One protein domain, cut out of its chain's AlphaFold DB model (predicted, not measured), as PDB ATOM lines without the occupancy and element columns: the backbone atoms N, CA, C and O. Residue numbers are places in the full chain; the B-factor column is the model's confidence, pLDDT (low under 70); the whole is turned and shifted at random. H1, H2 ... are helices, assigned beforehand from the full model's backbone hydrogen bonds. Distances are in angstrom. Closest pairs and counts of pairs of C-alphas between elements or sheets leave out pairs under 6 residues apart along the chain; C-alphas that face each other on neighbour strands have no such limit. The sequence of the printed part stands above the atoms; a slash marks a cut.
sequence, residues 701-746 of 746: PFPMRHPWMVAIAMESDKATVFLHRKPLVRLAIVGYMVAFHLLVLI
ATOM      1  N   PRO A 701      31.254 -10.116  23.501       87.44
ATOM      2  CA  PRO A 701      31.378 -11.397  24.191       87.44
ATOM      3  C   PRO A 701      30.254 -11.616  25.221       87.44
ATOM      4  O   PRO A 701      29.534 -10.700  25.623       87.44
ATOM      5  N   PHE A 702      30.105 -12.858  25.684       81.94
ATOM      6  CA  PHE A 702      29.246 -13.167  26.830       81.94
ATOM      7  C   PHE A 702      29.806 -12.482  28.101       81.94
ATOM      8  O   PHE A 702      31.022 -12.517  28.289       81.94
ATOM      9  N   PRO A 703      28.980 -11.857  28.968       79.38
ATOM     10  CA  PRO A 703      27.516 -11.926  29.023       79.38
ATOM     11  C   PRO A 703      26.757 -10.915  28.149       79.38
ATOM     12  O   PRO A 703      25.556 -11.088  27.974       79.38
ATOM     13  N   MET A 704      27.402  -9.894  27.573       81.88
ATOM     14  CA  MET A 704      26.717  -8.810  26.832       81.88
ATOM     15  C   MET A 704      25.870  -9.312  25.650       81.88
ATOM     16  O   MET A 704      24.848  -8.720  25.317       81.88
ATOM     17  N   ARG A 705      26.241 -10.463  25.079       90.31
ATOM     18  CA  ARG A 705      25.513 -11.167  24.011       90.31
ATOM     19  C   ARG A 705      24.161 -11.790  24.414       90.31
ATOM     20  O   ARG A 705      23.579 -12.529  23.620       90.31
ATOM     21  N   HIS A 706      23.679 -11.579  25.641       90.75
ATOM     22  CA  HIS A 706      22.461 -12.220  26.148       90.75
ATOM     23  C   HIS A 706      21.195 -11.742  25.396       90.75
ATOM     24  O   HIS A 706      21.040 -10.534  25.198       90.75
ATOM     25  N   PRO A 707      20.246 -12.632  25.025       85.44
ATOM     26  CA  PRO A 707      19.104 -12.273  24.173       85.44
ATOM     27  C   PRO A 707      18.271 -11.064  24.625       85.44
ATOM     28  O   PRO A 707      17.858 -10.280  23.778       85.44
ATOM     29  N   TRP A 708      18.058 -10.863  25.933       90.19
ATOM     30  CA  TRP A 708      17.303  -9.699  26.424       90.19
ATOM     31  C   TRP A 708      18.052  -8.368  26.240       90.19
ATOM     32  O   TRP A 708      17.413  -7.369  25.926       90.19
ATOM     33  N   MET A 709      19.390  -8.340  26.345       84.44
ATOM     34  CA  MET A 709      20.175  -7.130  26.048       84.44
ATOM     35  C   MET A 709      20.128  -6.805  24.555       84.44
ATOM     36  O   MET A 709      19.917  -5.654  24.186       84.44
ATOM     37  N   VAL A 710      20.226  -7.823  23.692       87.38
ATOM     38  CA  VAL A 710      20.065  -7.652  22.238       87.38
ATOM     39  C   VAL A 710      18.651  -7.165  21.884       87.38
ATOM     40  O   VAL A 710      18.516  -6.319  21.006       87.38
ATOM     41  N   ALA A 711      17.608  -7.640  22.574       85.94
ATOM     42  CA  ALA A 711      16.231  -7.192  22.360       85.94
ATOM     43  C   ALA A 711      16.007  -5.729  22.790       85.94
ATOM     44  O   ALA A 711      15.458  -4.951  22.012       85.94
ATOM     45  N   ILE A 712      16.482  -5.327  23.977       84.44
ATOM     46  CA  ILE A 712      16.423  -3.924  24.428       84.44
ATOM     47  C   ILE A 712      17.208  -3.020  23.469       84.44
ATOM     48  O   ILE A 712      16.711  -1.967  23.075       84.44
ATOM     49  N   ALA A 713      18.395  -3.454  23.036       87.06
ATOM     50  CA  ALA A 713      19.200  -2.716  22.073       87.06
ATOM     51  C   ALA A 713      18.459  -2.524  20.736       87.06
ATOM     52  O   ALA A 713      18.384  -1.398  20.250       87.06
ATOM     53  N   MET A 714      17.824  -3.574  20.195       84.81
ATOM     54  CA  MET A 714      17.002  -3.469  18.979       84.81
ATOM     55  C   MET A 714      15.846  -2.475  19.130       84.81
ATOM     56  O   MET A 714      15.591  -1.704  18.207       84.81
ATOM     57  N   GLU A 715      15.157  -2.455  20.272       84.44
ATOM     58  CA  GLU A 715      14.055  -1.509  20.479       84.44
ATOM     59  C   GLU A 715      14.559  -0.067  20.675       84.44
ATOM     60  O   GLU A 715      13.924   0.875  20.200       84.44
ATOM     61  N   SER A 716      15.750   0.118  21.258       84.44
ATOM     62  CA  SER A 716      16.414   1.429  21.326       84.44
ATOM     63  C   SER A 716      16.913   1.930  19.959       84.44
ATOM     64  O   SER A 716      16.775   3.119  19.653       84.44
ATOM     65  N   ASP A 717      17.395   1.035  19.088       85.06
ATOM     66  CA  ASP A 717      17.770   1.352  17.702       85.06
ATOM     67  C   ASP A 717      16.535   1.774  16.888       85.06
ATOM     68  O   ASP A 717      16.555   2.777  16.174       85.06
ATOM     69  N   LYS A 718      15.406   1.066  17.041       82.94
ATOM     70  CA  LYS A 718      14.126   1.477  16.442       82.94
ATOM     71  C   LYS A 718      13.666   2.844  16.949       82.94
ATOM     72  O   LYS A 718      13.248   3.672  16.141       82.94
ATOM     73  N   ALA A 719      13.732   3.089  18.260       80.44
ATOM     74  CA  ALA A 719      13.289   4.345  18.863       80.44
ATOM     75  C   ALA A 719      14.129   5.542  18.381       80.44
ATOM     76  O   ALA A 719      13.570   6.575  18.006       80.44
ATOM     77  N   THR A 720      15.454   5.390  18.302       81.25
ATOM     78  CA  THR A 720      16.350   6.421  17.750       81.25
ATOM     79  C   THR A 720      16.126   6.643  16.251       81.25
ATOM     80  O   THR A 720      16.025   7.794  15.823       81.25
ATOM     81  N   VAL A 721      15.928   5.587  15.450       80.94
ATOM     82  CA  VAL A 721      15.564   5.716  14.023       80.94
ATOM     83  C   VAL A 721      14.193   6.384  13.835       80.94
ATOM     84  O   VAL A 721      14.035   7.209  12.933       80.94
ATOM     85  N   PHE A 722      13.202   6.089  14.682       79.94
ATOM     86  CA  PHE A 722      11.884   6.736  14.652       79.94
ATOM     87  C   PHE A 722      11.978   8.230  14.992       79.94
ATOM     88  O   PHE A 722      11.378   9.051  14.296       79.94
ATOM     89  N   LEU A 723      12.783   8.591  15.998       77.06
ATOM     90  CA  LEU A 723      13.068   9.981  16.366       77.06
ATOM     91  C   LEU A 723      13.804  10.745  15.262       77.06
ATOM     92  O   LEU A 723      13.418  11.868  14.940       77.06
ATOM     93  N   HIS A 724      14.803  10.135  14.620       77.69
ATOM     94  CA  HIS A 724      15.496  10.740  13.478       77.69
ATOM     95  C   HIS A 724      14.589  10.925  12.253       77.69
ATOM     96  O   HIS A 724      14.709  11.928  11.554       77.69
ATOM     97  N   ARG A 725      13.657   9.997  11.992       76.31
ATOM     98  CA  ARG A 725      12.696  10.107  10.877       76.31
ATOM     99  C   ARG A 725      11.555  11.099  11.129       76.31
ATOM    100  O   ARG A 725      10.863  11.459  10.181       76.31
ATOM    101  N   LYS A 726      11.324  11.525  12.374       79.19
ATOM    102  CA  LYS A 726      10.240  12.450  12.738       79.19
ATOM    103  C   LYS A 726      10.798  13.660  13.496       79.19
ATOM    104  O   LYS A 726      10.663  13.715  14.720       79.19
ATOM    105  N   PRO A 727      11.357  14.670  12.799       77.62
ATOM    106  CA  PRO A 727      11.918  15.856  13.447       77.62
ATOM    107  C   PRO A 727      10.894  16.600  14.315       77.62
ATOM    108  O   PRO A 727      11.263  17.084  15.375       77.62
ATOM    109  N   LEU A 728       9.604  16.600  13.950       74.06
ATOM    110  CA  LEU A 728       8.533  17.143  14.798       74.06
ATOM    111  C   LEU A 728       8.322  16.352  16.100       74.06
ATOM    112  O   LEU A 728       7.992  16.954  17.110       74.06
ATOM    113  N   VAL A 729       8.546  15.032  16.118       77.31
ATOM    114  CA  VAL A 729       8.501  14.239  17.364       77.31
ATOM    115  C   VAL A 729       9.751  14.500  18.202       77.31
ATOM    116  O   VAL A 729       9.644  14.622  19.416       77.31
ATOM    117  N   ARG A 730      10.927  14.663  17.578       79.62
ATOM    118  CA  ARG A 730      12.138  15.098  18.290       79.62
ATOM    119  C   ARG A 730      11.945  16.485  18.915       79.62
ATOM    120  O   ARG A 730      12.259  16.659  20.085       79.62
ATOM    121  N   LEU A 731      11.373  17.433  18.170       81.25
ATOM    122  CA  LEU A 731      11.058  18.783  18.644       81.25
ATOM    123  C   LEU A 731       9.954  18.753  19.714       81.25
ATOM    124  O   LEU A 731      10.074  19.466  20.698       81.25
ATOM    125  N   ALA A 732       8.957  17.869  19.610       81.38
ATOM    126  CA  ALA A 732       7.947  17.671  20.651       81.38
ATOM    127  C   ALA A 732       8.499  17.007  21.925       81.38
ATOM    128  O   ALA A 732       8.055  17.360  23.009       81.38
ATOM    129  N   ILE A 733       9.482  16.098  21.845       82.44
ATOM    130  CA  ILE A 733      10.164  15.567  23.042       82.44
ATOM    131  C   ILE A 733      11.086  16.623  23.660       82.44
ATOM    132  O   ILE A 733      11.114  16.744  24.879       82.44
ATOM    133  N   VAL A 734      11.792  17.425  22.858       82.69
ATOM    134  CA  VAL A 734      12.564  18.574  23.367       82.69
ATOM    135  C   VAL A 734      11.631  19.614  23.996       82.69
ATOM    136  O   VAL A 734      11.902  20.077  25.094       82.69
ATOM    137  N   GLY A 735      10.498  19.921  23.365       86.69
ATOM    138  CA  GLY A 735       9.465  20.815  23.889       86.69
ATOM    139  C   GLY A 735       8.817  20.279  25.166       86.69
ATOM    140  O   GLY A 735       8.660  21.033  26.116       86.69
ATOM    141  N   TYR A 736       8.532  18.977  25.238       89.50
ATOM    142  CA  TYR A 736       8.065  18.306  26.453       89.50
ATOM    143  C   TYR A 736       9.120  18.344  27.563       89.50
ATOM    144  O   TYR A 736       8.780  18.656  28.695       89.50
ATOM    145  N   MET A 737      10.400  18.103  27.254       79.12
ATOM    146  CA  MET A 737      11.499  18.248  28.213       79.12
ATOM    147  C   MET A 737      11.638  19.694  28.700       79.12
ATOM    148  O   MET A 737      11.813  19.910  29.893       79.12
ATOM    149  N   VAL A 738      11.529  20.690  27.818       80.56
ATOM    150  CA  VAL A 738      11.577  22.115  28.185       80.56
ATOM    151  C   VAL A 738      10.361  22.504  29.027       80.56
ATOM    152  O   VAL A 738      10.530  23.140  30.061       80.56
ATOM    153  N   ALA A 739       9.152  22.084  28.650       82.19
ATOM    154  CA  ALA A 739       7.933  22.325  29.421       82.19
ATOM    155  C   ALA A 739       7.993  21.645  30.795       82.19
ATOM    156  O   ALA A 739       7.729  22.293  31.802       82.19
ATOM    157  N   PHE A 740       8.420  20.380  30.858       88.31
ATOM    158  CA  PHE A 740       8.607  19.630  32.100       88.31
ATOM    159  C   PHE A 740       9.650  20.281  33.015       88.31
ATOM    160  O   PHE A 740       9.428  20.375  34.216       88.31
ATOM    161  N   HIS A 741      10.757  20.796  32.477       76.94
ATOM    162  CA  HIS A 741      11.766  21.457  33.307       76.94
ATOM    163  C   HIS A 741      11.403  22.888  33.699       76.94
ATOM    164  O   HIS A 741      11.741  23.294  34.805       76.94
ATOM    165  N   LEU A 742      10.636  23.619  32.883       74.88
ATOM    166  CA  LEU A 742       9.960  24.842  33.331       74.88
ATOM    167  C   LEU A 742       8.957  24.538  34.460       74.88
ATOM    168  O   LEU A 742       8.860  25.314  35.400       74.88
ATOM    169  N   LEU A 743       8.275  23.390  34.399       81.12
ATOM    170  CA  LEU A 743       7.332  22.882  35.406       81.12
ATOM    171  C   LEU A 743       8.041  22.369  36.681       81.12
ATOM    172  O   LEU A 743       7.454  22.377  37.753       81.12
ATOM    173  N   VAL A 744       9.322  22.001  36.614       80.31
ATOM    174  CA  VAL A 744      10.158  21.678  37.793       80.31
ATOM    175  C   VAL A 744      10.867  22.920  38.376       80.31
ATOM    176  O   VAL A 744      11.309  22.891  39.523       80.31
ATOM    177  N   LEU A 745      10.949  24.021  37.620       67.69
ATOM    178  CA  LEU A 745      11.545  25.306  38.029       67.69
ATOM    179  C   LEU A 745      10.569  26.268  38.742       67.69
ATOM    180  O   LEU A 745      10.973  27.383  39.083       67.69
ATOM    181  N   ILE A 746       9.309  25.862  38.935       65.56
ATOM    182  CA  ILE A 746       8.191  26.666  39.470       65.56
ATOM    183  C   ILE A 746       7.604  25.992  40.718       65.56
ATOM    184  O   ILE A 746       7.474  26.704  41.740       65.56
TER     185      ILE A 746
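What this domain is: This is residues 701 to 746 of the 746 residues of the protein "Hypothetical protein" of Picocystis salinarum (UniProt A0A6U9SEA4). Two helices of similar length, H1 and then H2, meet at their ends in an open V, with a short hooked stretch, residues 701 to 706, before H1. The arms make a corner and spread away from it, with nothing between them. The printed part has 46 residues and no named strand; the class is all helix. It is extended, with a radius of gyration of the C-alphas of 15.7 A, and flat, spanning 46 by 26 by 12 A.

How they stand to each other: H1, residues 707 to 725, and H2, residues 727 to 744, only just touch, and only at the corner by their link, with 3 pairs of C-alphas within 8 A. The closest C-alphas are those of Leu 723 and Arg 730, 5.5 A apart. Their lines stand about perpendicular, at 79 degrees. In H1 and H2 every O i to N i+4 pair is within hydrogen-bond range.

Where its parts are: H1 runs 26.8 A from C-alpha 707 at (19.104, -12.273, 24.173) to C-alpha 725. H2 runs 25.1 A to C-alpha 744 at (10.158, 21.678, 37.793).

The domain as a whole: The two C-alphas farthest apart, those of Pro 701 and Ile 746, are 47.1 A apart. The printed part has no cut, and the link from H1 to H2 is tight. Residues 745 to 746 have pLDDT under 70.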